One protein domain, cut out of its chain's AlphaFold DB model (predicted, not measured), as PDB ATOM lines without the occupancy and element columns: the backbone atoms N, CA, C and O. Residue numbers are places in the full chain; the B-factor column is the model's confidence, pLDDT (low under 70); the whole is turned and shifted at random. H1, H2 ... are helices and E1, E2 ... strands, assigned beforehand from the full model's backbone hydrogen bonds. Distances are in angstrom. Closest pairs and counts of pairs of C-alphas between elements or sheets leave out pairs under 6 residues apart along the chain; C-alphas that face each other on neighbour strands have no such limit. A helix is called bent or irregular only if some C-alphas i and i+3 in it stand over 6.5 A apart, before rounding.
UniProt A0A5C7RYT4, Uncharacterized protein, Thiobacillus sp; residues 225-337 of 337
ATOM      1  N   VAL A 225     150.204 126.559 135.232       95.69
ATOM      2  CA  VAL A 225     151.245 127.418 134.661       95.69
ATOM      3  C   VAL A 225     152.588 126.703 134.739       95.69
ATOM      4  O   VAL A 225     153.064 126.343 135.820       95.69
ATOM      5  N   GLU A 226     153.217 126.512 133.589       96.56
ATOM      6  CA  GLU A 226     154.512 125.855 133.445       96.56
ATOM      7  C   GLU A 226     155.553 126.886 133.015       96.56
ATOM      8  O   GLU A 226     155.392 127.558 131.999       96.56
ATOM      9  N   ILE A 227     156.619 127.016 133.804       96.88
ATOM     10  CA  ILE A 227     157.742 127.923 133.547       96.88
ATOM     11  C   ILE A 227     158.956 127.072 133.201       96.88
ATOM     12  O   ILE A 227     159.270 126.118 133.909       96.88
ATOM     13  N   GLY A 228     159.680 127.413 132.148       96.44
ATOM     14  CA  GLY A 228     160.849 126.644 131.735       96.44
ATOM     15  C   GLY A 228     161.393 127.137 130.412       96.44
ATOM     16  O   GLY A 228     160.980 128.177 129.923       96.44
ATOM     17  N   PHE A 229     162.317 126.391 129.820       94.88
ATOM     18  CA  PHE A 229     162.736 126.637 128.441       94.88
ATOM     19  C   PHE A 229     162.013 125.633 127.550       94.88
ATOM     20  O   PHE A 229     162.500 124.527 127.322       94.88
ATOM     21  N   ILE A 230     160.794 125.982 127.148       93.75
ATOM     22  CA  ILE A 230     159.861 125.066 126.496       93.75
ATOM     23  C   ILE A 230     160.077 125.147 124.979       93.75
ATOM     24  O   ILE A 230     159.951 126.237 124.420       93.75
ATOM     25  N   PRO A 231     160.388 124.034 124.290       90.50
ATOM     26  CA  PRO A 231     160.555 124.031 122.839       90.50
ATOM     27  C   PRO A 231     159.316 124.551 122.106       90.50
ATOM     28  O   PRO A 231     158.216 124.022 122.277       90.50
ATOM     29  N   ALA A 232     159.507 125.559 121.257       86.94
ATOM     30  CA  ALA A 232     158.453 126.176 120.464       86.94
ATOM     31  C   ALA A 232     159.027 126.712 119.149       86.94
ATOM     32  O   ALA A 232     160.032 127.411 119.161       86.94
ATOM     33  N   HIS A 233     158.380 126.399 118.022       81.62
ATOM     34  CA  HIS A 233     158.748 126.879 116.681       81.62
ATOM     35  C   HIS A 233     160.267 126.872 116.385       81.62
ATOM     36  O   HIS A 233     160.820 125.820 116.053       81.62
ATOM     37  N   ASP A 234     160.917 128.036 116.462       80.19
ATOM     38  CA  ASP A 234     162.326 128.304 116.158       80.19
ATOM     39  C   ASP A 234     163.214 128.497 117.405       80.19
ATOM     40  O   ASP A 234     164.385 128.869 117.276       80.19
ATOM     41  N   GLY A 235     162.692 128.234 118.606       87.12
ATOM     42  CA  GLY A 235     163.407 128.464 119.851       87.12
ATOM     43  C   GLY A 235     162.739 127.906 121.107       87.12
ATOM     44  O   GLY A 235     162.211 126.793 121.144       87.12
ATOM     45  N   HIS A 236     162.815 128.708 122.168       91.25
ATOM     46  CA  HIS A 236     162.216 128.417 123.465       91.25
ATOM     47  C   HIS A 236     161.248 129.526 123.875       91.25
ATOM     48  O   HIS A 236     161.631 130.703 123.898       91.25
ATOM     49  N   GLU A 237     160.055 129.112 124.288       92.50
ATOM     50  CA  GLU A 237     159.123 129.916 125.073       92.50
ATOM     51  C   GLU A 237     159.384 129.724 126.566       92.50
ATOM     52  O   GLU A 237     159.909 128.694 126.998       92.50
ATOM     53  N   LEU A 238     159.033 130.737 127.358       94.75
ATOM     54  CA  LEU A 238     159.350 130.765 128.790       94.75
ATOM     55  C   LEU A 238     158.187 130.358 129.699       94.75
ATOM     56  O   LEU A 238     158.404 130.065 130.878       94.75
ATOM     57  N   LEU A 239     156.964 130.364 129.164       94.44
ATOM     58  CA  LEU A 239     155.738 130.135 129.919       94.44
ATOM     59  C   LEU A 239     154.668 129.457 129.057       94.44
ATOM     60  O   LEU A 239     154.453 129.838 127.909       94.44
ATOM     61  N   GLN A 240     153.961 128.497 129.645       94.12
ATOM     62  CA  GLN A 240     152.803 127.818 129.067       94.12
ATOM     63  C   GLN A 240     151.672 127.782 130.099       94.12
ATOM     64  O   GLN A 240     151.921 127.615 131.294       94.12
ATOM     65  N   ILE A 241     150.432 127.959 129.647       93.38
ATOM     66  CA  ILE A 241     149.226 127.935 130.482       93.38
ATOM     67  C   ILE A 241     148.316 126.851 129.932       93.38
ATOM     68  O   ILE A 241     147.956 126.893 128.759       93.38
ATOM     69  N   ASP A 242     147.962 125.875 130.762       93.94
ATOM     70  CA  ASP A 242     147.051 124.784 130.406       93.94
ATOM     71  C   ASP A 242     147.454 124.052 129.108       93.94
ATOM     72  O   ASP A 242     146.621 123.562 128.351       93.94
ATOM     73  N   GLY A 243     148.765 123.958 128.851       92.38
ATOM     74  CA  GLY A 243     149.307 123.326 127.649       92.38
ATOM     75  C   GLY A 243     149.381 124.232 126.411       92.38
ATOM     76  O   GLY A 243     149.799 123.760 125.354       92.38
ATOM     77  N   GLU A 244     149.078 125.526 126.513       92.88
ATOM     78  CA  GLU A 244     149.138 126.480 125.398       92.88
ATOM     79  C   GLU A 244     150.043 127.690 125.681       92.88
ATOM     80  O   GLU A 244     150.216 128.118 126.823       92.88
ATOM     81  N   PHE A 245     150.635 128.261 124.626       91.50
ATOM     82  CA  PHE A 245     151.401 129.507 124.731       91.50
ATOM     83  C   PHE A 245     150.449 130.713 124.701       91.50
ATOM     84  O   PHE A 245     149.642 130.828 123.768       91.50
ATOM     85  N   PRO A 246     150.511 131.622 125.693       87.88
ATOM     86  CA  PRO A 246     149.580 132.741 125.784       87.88
ATOM     87  C   PRO A 246     149.748 133.717 124.617       87.88
ATOM     88  O   PRO A 246     150.837 134.225 124.368       87.88
ATOM     89  N   ARG A 247     148.645 134.042 123.931       84.56
ATOM     90  CA  ARG A 247     148.650 135.001 122.808       84.56
ATOM     91  C   ARG A 247     148.410 136.447 123.228       84.56
ATOM     92  O   ARG A 247     148.954 137.351 122.614       84.56
ATOM     93  N   GLU A 248     147.585 136.662 124.253       76.38
ATOM     94  CA  GLU A 248     147.207 138.011 124.709       76.38
ATOM     95  C   GLU A 248     148.349 138.716 125.451       76.38
ATOM     96  O   GLU A 248     148.497 139.930 125.374       76.38
ATOM     97  N   ARG A 249     149.164 137.943 126.175       80.88
ATOM     98  CA  ARG A 249     150.318 138.412 126.950       80.88
ATOM     99  C   ARG A 249     151.492 137.473 126.685       80.88
ATOM    100  O   ARG A 249     151.775 136.611 127.519       80.88
ATOM    101  N   PRO A 250     152.118 137.586 125.502       80.19
ATOM    102  CA  PRO A 250     153.138 136.637 125.069       80.19
ATOM    103  C   PRO A 250     154.407 136.739 125.920       80.19
ATOM    104  O   PRO A 250     155.121 135.759 126.092       80.19
ATOM    105  N   TRP A 251     154.676 137.910 126.506       88.19
ATOM    106  CA  TRP A 251     155.838 138.091 127.362       88.19
ATOM    107  C   TRP A 251     155.567 137.678 128.810       88.19
ATOM    108  O   TRP A 251     154.615 138.134 129.444       88.19
ATOM    109  N   ILE A 252     156.455 136.851 129.369       91.44
ATOM    110  CA  ILE A 252     156.310 136.302 130.725       91.44
ATOM    111  C   ILE A 252     156.215 137.392 131.806       91.44
ATOM    112  O   ILE A 252     155.457 137.233 132.760       91.44
ATOM    113  N   ALA A 253     156.902 138.532 131.646       91.94
ATOM    114  CA  ALA A 253     156.872 139.595 132.653       91.94
ATOM    115  C   ALA A 253     155.498 140.277 132.789       91.94
ATOM    116  O   ALA A 253     155.186 140.811 133.852       91.94
ATOM    117  N   SER A 254     154.635 140.195 131.768       92.81
ATOM    118  CA  SER A 254     153.245 140.670 131.839       92.81
ATOM    119  C   SER A 254     152.389 139.874 132.837       92.81
ATOM    120  O   SER A 254     151.297 140.309 133.217       92.81
ATOM    121  N   TRP A 255     152.890 138.723 133.290       94.25
ATOM    122  CA  TRP A 255     152.271 137.856 134.289       94.25
ATOM    123  C   TRP A 255     152.859 138.028 135.696       94.25
ATOM    124  O   TRP A 255     152.454 137.336 136.627       94.25
ATOM    125  N   PHE A 256     153.812 138.939 135.890       95.25
ATOM    126  CA  PHE A 256     154.351 139.229 137.217       95.25
ATOM    127  C   PHE A 256     153.511 140.300 137.899       95.25
ATOM    128  O   PHE A 256     153.085 141.261 137.272       95.25
ATOM    129  N   THR A 257     153.278 140.159 139.200       94.94
ATOM    130  CA  THR A 257     152.532 141.153 139.994       94.94
ATOM    131  C   THR A 257     153.432 141.909 140.971       94.94
ATOM    132  O   THR A 257     152.957 142.807 141.668       94.94
ATOM    133  N   ARG A 258     154.725 141.549 141.018       95.00
ATOM    134  CA  ARG A 258     155.734 142.075 141.942       95.00
ATOM    135  C   ARG A 258     157.120 142.185 141.308       95.00
ATOM    136  O   ARG A 258     157.512 141.319 140.524       95.00
ATOM    137  N   CYS A 259     157.901 143.170 141.748       95.12
ATOM    138  CA  CYS A 259     159.322 143.319 141.424       95.12
ATOM    139  C   CYS A 259     160.156 142.129 141.919       95.12
ATOM    140  O   CYS A 259     161.095 141.714 141.251       95.12
ATOM    141  N   GLU A 260     159.795 141.516 143.049       93.19
ATOM    142  CA  GLU A 260     160.479 140.315 143.563       93.19
ATOM    143  C   GLU A 260     160.447 139.159 142.548       93.19
ATOM    144  O   GLU A 260     161.446 138.463 142.345       93.19
ATOM    145  N   THR A 261     159.321 138.996 141.844       94.88
ATOM    146  CA  THR A 261     159.182 138.021 140.760       94.88
ATOM    147  C   THR A 261     160.065 138.389 139.565       94.88
ATOM    148  O   THR A 261     160.736 137.510 139.022       94.88
ATOM    149  N   LEU A 262     160.139 139.676 139.200       95.12
ATOM    150  CA  LEU A 262     161.059 140.164 138.165       95.12
ATOM    151  C   LEU A 262     162.520 139.852 138.519       95.12
ATOM    152  O   LEU A 262     163.261 139.372 137.666       95.12
ATOM    153  N   TYR A 263     162.944 140.065 139.763       94.19
ATOM    154  CA  TYR A 263     164.325 139.799 140.179       94.19
ATOM    155  C   TYR A 263     164.661 138.308 140.170       94.19
ATOM    156  O   TYR A 263     165.746 137.915 139.730       94.19
ATOM    157  N   ALA A 264     163.724 137.455 140.592       94.88
ATOM    158  CA  ALA A 264     163.871 136.009 140.456       94.88
ATOM    159  C   ALA A 264     163.987 135.596 138.977       94.88
ATOM    160  O   ALA A 264     164.818 134.754 138.632       94.88
ATOM    161  N   PHE A 265     163.208 136.235 138.101       96.12
ATOM    162  CA  PHE A 265     163.256 136.023 136.658       96.12
ATOM    163  C   PHE A 265     164.581 136.471 136.032       96.12
ATOM    164  O   PHE A 265     165.197 135.700 135.299       96.12
ATOM    165  N   GLN A 266     165.070 137.665 136.362       94.75
ATOM    166  CA  GLN A 266     166.365 138.170 135.896       94.75
ATOM    167  C   GLN A 266     167.522 137.285 136.374       94.75
ATOM    168  O   GLN A 266     168.425 136.983 135.598       94.75
ATOM    169  N   THR A 267     167.465 136.805 137.621       95.69
ATOM    170  CA  THR A 267     168.444 135.847 138.156       95.69
ATOM    171  C   THR A 267     168.442 134.552 137.346       95.69
ATOM    172  O   THR A 267     169.502 134.045 136.990       95.69
ATOM    173  N   TRP A 268     167.260 134.019 137.025       97.31
ATOM    174  CA  TRP A 268     167.127 132.812 136.211       97.31
ATOM    175  C   TRP A 268     167.664 133.009 134.786       97.31
ATOM    176  O   TRP A 268     168.462 132.195 134.317       97.31
ATOM    177  N   LEU A 269     167.306 134.113 134.124       95.44
ATOM    178  CA  LEU A 269     167.821 134.437 132.791       95.44
ATOM    179  C   LEU A 269     169.325 134.746 132.774       95.44
ATOM    180  O   LEU A 269     169.966 134.561 131.741       95.44
ATOM    181  N   GLY A 270     169.909 135.157 133.901       95.75
ATOM    182  CA  GLY A 270     171.341 135.437 134.026       95.75
ATOM    183  C   GLY A 270     172.249 134.247 133.698       95.75
ATOM    184  O   GLY A 270     173.385 134.453 133.279       95.75
ATOM    185  N   PHE A 271     171.749 133.012 133.813       96.38
ATOM    186  CA  PHE A 271     172.500 131.786 133.507       96.38
ATOM    187  C   PHE A 271     172.468 131.376 132.033       96.38
ATOM    188  O   PHE A 271     173.209 130.480 131.618       96.38
ATOM    189  N   VAL A 272     171.608 131.998 131.231       94.31
ATOM    190  CA  VAL A 272     171.412 131.640 129.827       94.31
ATOM    191  C   VAL A 272     171.743 132.803 128.901       94.31
ATOM    192  O   VAL A 272     171.922 133.956 129.302       94.31
ATOM    193  N   THR A 273     171.871 132.483 127.623       91.25
ATOM    194  CA  THR A 273     171.947 133.445 126.529       91.25
ATOM    195  C   THR A 273     171.161 132.900 125.343       91.25
ATOM    196  O   THR A 273     170.932 131.693 125.247       91.25
ATOM    197  N   ARG A 274     170.718 133.771 124.437       88.69
ATOM    198  CA  ARG A 274     170.160 133.314 123.162       88.69
ATOM    199  C   ARG A 274     171.289 132.778 122.299       88.69
ATOM    200  O   ARG A 274     172.333 133.419 122.175       88.69
ATOM    201  N   ALA A 275     171.045 131.640 121.664       86.25
ATOM    202  CA  ALA A 275     171.984 131.011 120.758       86.25
ATOM    203  C   ALA A 275     172.466 131.985 119.677       86.25
ATOM    204  O   ALA A 275     173.665 132.086 119.424       86.25
ATOM    205  N   PHE A 276     171.549 132.781 119.109       82.38
ATOM    206  CA  PHE A 276     171.901 133.686 118.021       82.38
ATOM    207  C   PHE A 276     172.995 134.708 118.379       82.38
ATOM    208  O   PHE A 276     173.795 135.091 117.531       82.38
ATOM    209  N   MET A 277     173.075 135.105 119.654       82.31
ATOM    210  CA  MET A 277     174.065 136.069 120.145       82.31
ATOM    211  C   MET A 277     175.487 135.499 120.209       82.31
ATOM    212  O   MET A 277     176.438 136.249 120.410       82.31
ATOM    213  N   VAL A 278     175.643 134.183 120.060       78.06
ATOM    214  CA  VAL A 278     176.935 133.489 120.119       78.06
ATOM    215  C   VAL A 278     177.146 132.565 118.907       78.06
ATOM    216  O   VAL A 278     178.016 131.700 118.947       78.06
ATOM    217  N   LEU A 279     176.394 132.762 117.807       67.62
ATOM    218  CA  LEU A 279     176.355 131.886 116.614       67.62
ATOM    219  C   LEU A 279     177.689 131.643 115.922       67.62
ATOM    220  O   LEU A 279     177.856 130.577 115.334       67.62
ATOM    221  N   GLU A 280     178.652 132.561 116.015       59.88
ATOM    222  CA  GLU A 280     180.006 132.297 115.507       59.88
ATOM    223  C   GLU A 280     180.646 131.067 116.180       59.88
ATOM    224  O   GLU A 280     181.541 130.449 115.611       59.88
ATOM    225  N   GLN A 281     180.163 130.688 117.369       59.34
ATOM    226  CA  GLN A 281     180.676 129.594 118.192       59.34
ATOM    227  C   GLN A 281     179.766 128.356 118.202       59.34
ATOM    228  O   GLN A 281     180.191 127.338 118.729       59.34
ATOM    229  N   LEU A 282     178.539 128.408 117.660       59.88
ATOM    230  CA  LEU A 282     177.527 127.354 117.865       59.88
ATOM    231  C   LEU A 282     177.347 126.354 116.711       59.88
ATOM    232  O   LEU A 282     176.655 125.351 116.871       59.88
ATOM    233  N   GLY A 283     177.967 126.600 115.555       60.12
ATOM    234  CA  GLY A 283     177.803 125.752 114.372       60.12
ATOM    235  C   GLY A 283     176.417 125.869 113.702       60.12
ATOM    236  O   GLY A 283     175.525 126.556 114.198       60.12
ATOM    237  N   PRO A 284     176.222 125.223 112.538       58.88
ATOM    238  CA  PRO A 284     175.037 125.407 111.691       58.88
ATOM    239  C   PRO A 284     173.763 124.700 112.191       58.88
ATOM    240  O   PRO A 284     172.711 124.863 111.575       58.88
ATOM    241  N   GLU A 285     173.839 123.893 113.257       58.78
ATOM    242  CA  GLU A 285     172.716 123.072 113.743       58.78
ATOM    243  C   GLU A 285     171.832 123.771 114.789       58.78
ATOM    244  O   GLU A 285     170.725 123.300 115.055       58.78
ATOM    245  N   VAL A 286     172.269 124.899 115.363       58.62
ATOM    246  CA  VAL A 286     171.490 125.608 116.387       58.62
ATOM    247  C   VAL A 286     170.463 126.536 115.743       58.62
ATOM    248  O   VAL A 286     170.802 127.436 114.970       58.62
ATOM    249  N   LYS A 287     169.184 126.314 116.064       58.75
ATOM    250  CA  LYS A 287     168.067 127.121 115.558       58.75
ATOM    251  C   LYS A 287     168.041 128.498 116.225       58.75
ATOM    252  O   LYS A 287     168.459 128.681 117.367       58.75
ATOM    253  N   THR A 288     167.568 129.495 115.484       69.81
ATOM    254  CA  THR A 288     167.915 130.905 115.699       69.81
ATOM    255  C   THR A 288     167.234 131.623 116.869       69.81
ATOM    256  O   THR A 288     167.490 132.805 117.029       69.81
ATOM    257  N   ASN A 289     166.473 130.970 117.752       78.88
ATOM    258  CA  ASN A 289     165.949 131.609 118.972       78.88
ATOM    259  C   ASN A 289     166.036 130.740 120.240       78.88
ATOM    260  O   ASN A 289     165.417 131.055 121.257       78.88
ATOM    261  N   GLU A 290     166.814 129.659 120.243       88.81
ATOM    262  CA  GLU A 290     166.966 128.801 121.425       88.81
ATOM    263  C   GLU A 290     167.757 129.494 122.552       88.81
ATOM    264  O   GLU A 290     168.656 130.304 122.311       88.81
ATOM    265  N   PHE A 291     167.424 129.181 123.806       91.69
ATOM    266  CA  PHE A 291     168.273 129.512 124.957       91.69
ATOM    267  C   PHE A 291     169.321 128.419 125.161       91.69
ATOM    268  O   PHE A 291     168.993 127.234 125.136       91.69
ATOM    269  N   VAL A 292     170.558 128.826 125.432       91.56
ATOM    270  CA  VAL A 292     171.676 127.951 125.810       91.56
ATOM    271  C   VAL A 292     172.246 128.397 127.154       91.56
ATOM    272  O   VAL A 292     172.196 129.582 127.496       91.56
ATOM    273  N   LEU A 293     172.776 127.456 127.933       93.38
ATOM    274  CA  LEU A 293     173.493 127.758 129.172       93.38
ATOM    275  C   LEU A 293     174.804 128.472 128.851       93.38
ATOM    276  O   LEU A 293     175.528 128.070 127.941       93.38
ATOM    277  N   ARG A 294     175.127 129.502 129.634       92.00
ATOM    278  CA  ARG A 294     176.411 130.206 129.527       92.00
ATOM    279  C   ARG A 294     177.577 129.295 129.891       92.00
ATOM    280  O   ARG A 294     178.556 129.276 129.154       92.00
ATOM    281  N   HIS A 295     177.430 128.534 130.974       92.12
ATOM    282  CA  HIS A 295     178.403 127.544 131.419       92.12
ATOM    283  C   HIS A 295     177.720 126.250 131.846       92.12
ATOM    284  O   HIS A 295     176.606 126.261 132.372       92.12
ATOM    285  N   GLU A 296     178.395 125.114 131.672       93.69
ATOM    286  CA  GLU A 296     177.834 123.828 132.111       93.69
ATOM    287  C   GLU A 296     177.730 123.762 133.641       93.69
ATOM    288  O   GLU A 296     176.763 123.224 134.185       93.69
ATOM    289  N   SER A 297     178.695 124.368 134.340       94.44
ATOM    290  CA  SER A 297     178.716 124.457 135.804       94.44
ATOM    291  C   SER A 297     177.469 125.119 136.390       94.44
ATOM    292  O   SER A 297     177.113 124.851 137.537       94.44
ATOM    293  N   ASP A 298     176.784 125.947 135.601       94.12
ATOM    294  CA  ASP A 298     175.640 126.736 136.043       94.12
ATOM    295  C   ASP A 298     174.324 125.957 135.988       94.12
ATOM    296  O   ASP A 298     173.319 126.428 136.517       94.12
ATOM    297  N   ARG A 299     174.293 124.759 135.387       95.69
ATOM    298  CA  ARG A 299     173.054 124.004 135.130       95.69
ATOM    299  C   ARG A 299     172.177 123.850 136.372       95.69
ATOM    300  O   ARG A 299     170.986 124.153 136.334       95.69
ATOM    301  N   THR A 300     172.766 123.402 137.481       96.62
ATOM    302  CA  THR A 300     172.019 123.199 138.734       96.62
ATOM    303  C   THR A 300     171.498 124.531 139.279       96.62
ATOM    304  O   THR A 300     170.319 124.635 139.608       96.62
ATOM    305  N   ALA A 301     172.343 125.569 139.292       97.06
ATOM    306  CA  ALA A 301     171.975 126.902 139.768       97.06
ATOM    307  C   ALA A 301     170.876 127.550 138.905       97.06
ATOM    308  O   ALA A 301     169.961 128.175 139.441       97.06
ATOM    309  N   CYS A 302     170.910 127.336 137.587       97.50
ATOM    310  CA  CYS A 302     169.882 127.763 136.644       97.50
ATOM    311  C   CYS A 302     168.526 127.127 136.973       97.50
ATOM    312  O   CYS A 302     167.530 127.834 137.134       97.50
ATOM    313  N   HIS A 303     168.474 125.805 137.147       97.62
ATOM    314  CA  HIS A 303     167.227 125.121 137.495       97.62
ATOM    315  C   HIS A 303     166.733 125.474 138.909       97.62
ATOM    316  O   HIS A 303     165.528 125.619 139.120       97.62
ATOM    317  N   ASP A 304     167.632 125.696 139.871       97.56
ATOM    318  CA  ASP A 304     167.273 126.209 141.198       97.56
ATOM    319  C   ASP A 304     166.685 127.625 141.145       97.56
ATOM    320  O   ASP A 304     165.708 127.916 141.847       97.56
ATOM    321  N   ALA A 305     167.233 128.499 140.297       97.38
ATOM    322  CA  ALA A 305     166.694 129.833 140.055       97.38
ATOM    323  C   ALA A 305     165.311 129.766 139.390       97.38
ATOM    324  O   ALA A 305     164.389 130.444 139.842       97.38
ATOM    325  N   GLY A 306     165.117 128.875 138.412       97.62
ATOM    326  CA  GLY A 306     163.810 128.613 137.803       97.62
ATOM    327  C   GLY A 306     162.768 128.108 138.812       97.62
ATOM    328  O   GLY A 306     161.656 128.631 138.887       97.62
ATOM    329  N   ARG A 307     163.145 127.170 139.693       97.56
ATOM    330  CA  ARG A 307     162.301 126.727 140.823       97.56
ATOM    331  C   ARG A 307     161.973 127.854 141.799       97.56
ATOM    332  O   ARG A 307     160.914 127.838 142.425       97.56
ATOM    333  N   ARG A 308     162.895 128.793 142.019       95.50
ATOM    334  CA  ARG A 308     162.657 129.966 142.872       95.50
ATOM    335  C   ARG A 308     161.657 130.917 142.220       95.50
ATOM    336  O   ARG A 308     160.725 131.326 142.901       95.50
ATOM    337  N   LEU A 309     161.802 131.198 140.926       96.31
ATOM    338  CA  LEU A 309     160.838 131.990 140.161       96.31
ATOM    339  C   LEU A 309     159.429 131.384 140.230       96.31
ATOM    340  O   LEU A 309     158.483 132.086 140.575       96.31
ATOM    341  N   ALA A 310     159.293 130.076 139.988       95.94
ATOM    342  CA  ALA A 310     157.997 129.400 140.063       95.94
ATOM    343  C   ALA A 310     157.348 129.516 141.450       95.94
ATOM    344  O   ALA A 310     156.150 129.773 141.542       95.94
ATOM    345  N   ARG A 311     158.135 129.399 142.531       94.06
ATOM    346  CA  ARG A 311     157.648 129.616 143.904       94.06
ATOM    347  C   ARG A 311     157.151 131.046 144.124       94.06
ATOM    348  O   ARG A 311     156.051 131.219 144.631       94.06
ATOM    349  N   GLN A 312     157.917 132.042 143.682       92.38
ATOM    350  CA  GLN A 312     157.538 133.456 143.784       92.38
ATOM    351  C   GLN A 312     156.243 133.770 143.024       92.38
ATOM    352  O   GLN A 312     155.385 134.496 143.516       92.38
ATOM    353  N   MET A 313     156.061 133.188 141.836       93.62
ATOM    354  CA  MET A 313     154.808 133.322 141.092       93.62
ATOM    355  C   MET A 313     153.643 132.620 141.804       93.62
ATOM    356  O   MET A 313     152.545 133.175 141.851       93.62
ATOM    357  N   ALA A 314     153.867 131.430 142.371       91.81
ATOM    358  CA  ALA A 314     152.834 130.663 143.072       91.81
ATOM    359  C   ALA A 314     152.286 131.414 144.296       91.81
ATOM    360  O   ALA A 314     151.075 131.452 144.504       91.81
ATOM    361  N   GLU A 315     153.159 132.070 145.066       87.19
ATOM    362  CA  GLU A 315     152.776 132.884 146.228       87.19
ATOM    363  C   GLU A 315     151.803 134.020 145.858       87.19
ATOM    364  O   GLU A 315     150.938 134.378 146.657       87.19
ATOM    365  N   ALA A 316     151.892 134.548 144.632       82.31
ATOM    366  CA  ALA A 316     151.030 135.624 144.145       82.31
ATOM    367  C   ALA A 316     149.756 135.150 143.414       82.31
ATOM    368  O   ALA A 316     148.836 135.945 143.223       82.31
ATOM    369  N   ALA A 317     149.699 133.891 142.971       84.19
ATOM    370  CA  ALA A 317     148.639 133.376 142.100       84.19
ATOM    371  C   ALA A 317     147.386 132.884 142.850       84.19
ATOM    372  O   ALA A 317     146.310 132.811 142.256       84.19
ATOM    373  N   GLY A 318     147.508 132.598 144.149       79.56
ATOM    374  CA  GLY A 318     146.444 132.011 144.965       79.56
ATOM    375  C   GLY A 318     146.454 130.473 144.955       79.56
ATOM    376  O   GLY A 318     147.154 129.858 144.155       79.56
ATOM    377  N   PRO A 319     145.699 129.828 145.865       84.06
ATOM    378  CA  PRO A 319     145.816 128.390 146.129       84.06
ATOM    379  C   PRO A 319     145.288 127.489 145.004       84.06
ATOM    380  O   PRO A 319     145.681 126.328 144.926       84.06
ATOM    381  N   ASP A 320     144.414 128.012 144.142       89.19
ATOM    382  CA  ASP A 320     143.749 127.245 143.083       89.19
ATOM    383  C   ASP A 320     144.533 127.229 141.761       89.19
ATOM    384  O   ASP A 320     144.049 126.694 140.766       89.19
ATOM    385  N   VAL A 321     145.727 127.828 141.723       93.62
ATOM    386  CA  VAL A 321     146.584 127.894 140.532       93.62
ATOM    387  C   VAL A 321     147.829 127.054 140.775       93.62
ATOM    388  O   VAL A 321     148.572 127.275 141.733       93.62
ATOM    389  N   GLN A 322     148.092 126.096 139.892       96.00
ATOM    390  CA  GLN A 322     149.296 125.281 139.970       96.00
ATOM    391  C   GLN A 322     150.404 125.932 139.149       96.00
ATOM    392  O   GLN A 322     150.327 125.946 137.928       96.00
ATOM    393  N   ILE A 323     151.464 126.410 139.804       95.81
ATOM    394  CA  ILE A 323     152.653 126.926 139.116       95.81
ATOM    395  C   ILE A 323     153.832 125.990 139.361       95.81
ATOM    396  O   ILE A 323     154.176 125.697 140.508       95.81
ATOM    397  N   CYS A 324     154.464 125.513 138.292       95.81
ATOM    398  CA  CYS A 324     155.637 124.651 138.384       95.81
ATOM    399  C   CYS A 324     156.747 125.056 137.414       95.81
ATOM    400  O   CYS A 324     156.526 125.705 136.394       95.81
ATOM    401  N   TYR A 325     157.967 124.653 137.770       97.69
ATOM    402  CA  TYR A 325     159.136 124.782 136.912       97.69
ATOM    403  C   TYR A 325     159.409 123.458 136.194       97.69
ATOM    404  O   TYR A 325     159.440 122.408 136.842       97.69
ATOM    405  N   ILE A 326     159.641 123.520 134.886       96.69
ATOM    406  CA  ILE A 326     160.007 122.389 134.038       96.69
ATOM    407  C   ILE A 326     161.488 122.511 133.678       96.69
ATOM    408  O   ILE A 326     161.919 123.472 133.037       96.69
ATOM    409  N   GLU A 327     162.279 121.523 134.096       95.00
ATOM    410  CA  GLU A 327     163.680 121.435 133.695       95.00
ATOM    411  C   GLU A 327     163.785 121.104 132.205       95.00
ATOM    412  O   GLU A 327     163.146 120.178 131.709       95.00
ATOM    413  N   ALA A 328     164.625 121.859 131.501       89.31
ATOM    414  CA  ALA A 328     164.909 121.654 130.090       89.31
ATOM    415  C   ALA A 328     166.369 121.211 129.901       89.31
ATOM    416  O   ALA A 328     167.260 121.757 130.564       89.31
ATOM    417  N   PRO A 329     166.652 120.269 128.984       88.31
ATOM    418  CA  PRO A 329     168.009 119.835 128.677       88.31
ATOM    419  C   PRO A 329     168.726 120.882 127.809       88.31
ATOM    420  O   PRO A 329     168.901 120.708 126.608       88.31
ATOM    421  N   LEU A 330     169.134 121.995 128.420       89.81
ATOM    422  CA  LEU A 330     169.849 123.067 127.728       89.81
ATOM    423  C   LEU A 330     171.260 122.633 127.322       89.81
ATOM    424  O   LEU A 330     171.990 122.062 128.139       89.81
ATOM    425  N   VAL A 331     171.669 122.974 126.101       89.06
ATOM    426  CA  VAL A 331     173.070 122.866 125.672       89.06
ATOM    427  C   VAL A 331     173.883 123.988 126.329       89.06
ATOM    428  O   VAL A 331     173.370 125.090 126.516       89.06
ATOM    429  N   SER A 332     175.130 123.708 126.707       88.56
ATOM    430  CA  SER A 332     176.067 124.703 127.246       88.56
ATOM    431  C   SER A 332     177.013 125.210 126.165       88.56
ATOM    432  O   SER A 332     177.492 124.414 125.363       88.56
ATOM    433  N   VAL A 333     177.342 126.504 126.193       85.62
ATOM    434  CA  VAL A 333     178.368 127.108 125.324       85.62
ATOM    435  C   VAL A 333     179.733 126.421 125.494       85.62
ATOM    436  O   VAL A 333     180.460 126.273 124.514       85.62
ATOM    437  N   ASP A 334     180.076 125.950 126.700       82.44
ATOM    438  CA  ASP A 334     181.369 125.299 126.974       82.44
ATOM    439  C   ASP A 334     181.537 123.975 126.215       82.44
ATOM    440  O   ASP A 334     182.635 123.638 125.785       82.44
ATOM    441  N   HIS A 335     180.449 123.220 126.043       69.44
ATOM    442  CA  HIS A 335     180.455 121.915 125.373       69.44
ATOM    443  C   HIS A 335     180.497 122.007 123.846       69.44
ATOM    444  O   HIS A 335     180.520 120.981 123.169       69.44
ATOM    445  N   ILE A 336     180.479 123.226 123.314       61.66
ATOM    446  CA  ILE A 336     180.472 123.495 121.878       61.66
ATOM    447  C   ILE A 336     181.855 124.017 121.422       61.66
ATOM    448  O   ILE A 336     182.093 124.163 120.227       61.66
ATOM    449  N   ARG A 337     182.789 124.242 122.364       54.78
ATOM    450  CA  ARG A 337     184.162 124.711 122.112       54.78
ATOM    451  C   ARG A 337     185.187 123.602 121.921       54.78
ATOM    452  O   ARG A 337     185.080 122.555 122.599       54.78
TER     453      ARG A 337
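AT A GLANCE: This is residues 225 to 337 of the 337 residues of an uncharacterized protein of Thiobacillus sp (UniProt A0A5C7RYT4). The long helix H4 covers one face of a small three-stranded sheet, E2 E1 E5, and H2 runs beside H4 the opposite way. Where H4 begins, the short strands E3 and E4 and the short helices H3 and H5 gather loosely at one end of the elongated body. The printed part has 113 residues, with five named helices and five named strands in the order E1 E2 H1 H2 E3 H3 E4 H4 E5 H5; the class is mixed, helices and strands. The larger sheet is mixed, E3 and E4 are antiparallel, and the whole is compact, with a radius of gyration of the C-alphas of 14.3 A and spans of 45 by 28 by 20 A.

HOW THE PARTS SIT: Start at E1, residues 225 to 232, the inner strand, which bends by 88 degrees at residue 228. E2, residues 235 to 241, makes a hairpin with it, antiparallel at 153 degrees; look for N 226 and O 240, 2.9 A apart. E5, residues 322 to 326, is parallel to E1 at 36 degrees, with N 227 and O 324 2.9 A apart. H4, residues 296 to 317, is on one face of this sheet, making two layers, a helix layer on a sheet; its height over the sheet is 7.2 A. It lies over E5 and runs along the strands, at 9 degrees to E5 on the local plane; their closest C-alphas, of Arg 307 and Tyr 325, are 5.4 A apart. H2, residues 259 to 269, touches H4 at a shallow tilt of 24 degrees, opposite ways, the closest C-alphas being those of Trp 268 and Ala 305, 4.9 A. H1, residues 252 to 255, only grazes the sheet. E3, residues 272 to 274, and E4, residues 291 to 293, are antiparallel at 141 degrees, with N 273 and O 292 2.9 A apart. H5, residues 333 to 336, only just touches H4, at residue 296 alone, with 3 pairs of C-alphas within 8 A; the closest are Glu 296 and Asp 334, 6.4 A. H3, residues 275 to 281, is close but not clearly touching H5, the closest C-alphas, of Gln 281 and Ile 336, being 7.1 A apart. Every O i to N i+4 pair is within hydrogen-bond range in H2, 15 of 18 in H4 and 1 of 3 in H3, which has 2 of 4 O i to N i+3 pairs; H1 and H5 are too short for an i+4 pair.

IN THESE COORDINATES: Find C-alpha 225 at (151.245, 127.418, 134.661), where E1 begins its 16.0 A; E2 then runs 17.7 A and H2 15.0 A. From C-alpha 296 at (177.834, 123.828, 132.111), H4 runs 32.3 A to C-alpha 317 at (148.639, 133.376, 142.100), and E5 follows with 12.6 A. H3 and H4 are irregular: C-alphas 277 and 280 are 8.4 A apart, 297 and 300 7.4 A.

THE WHOLE: The C-alphas farthest apart, of Glu 280 and Pro 319, are 46.1 A apart. The printed part has no cut, and no link is long. Look for low pLDDT, under 70, at residues 279 to 288 and 335 to 337; the mean of the printed part is 88.1.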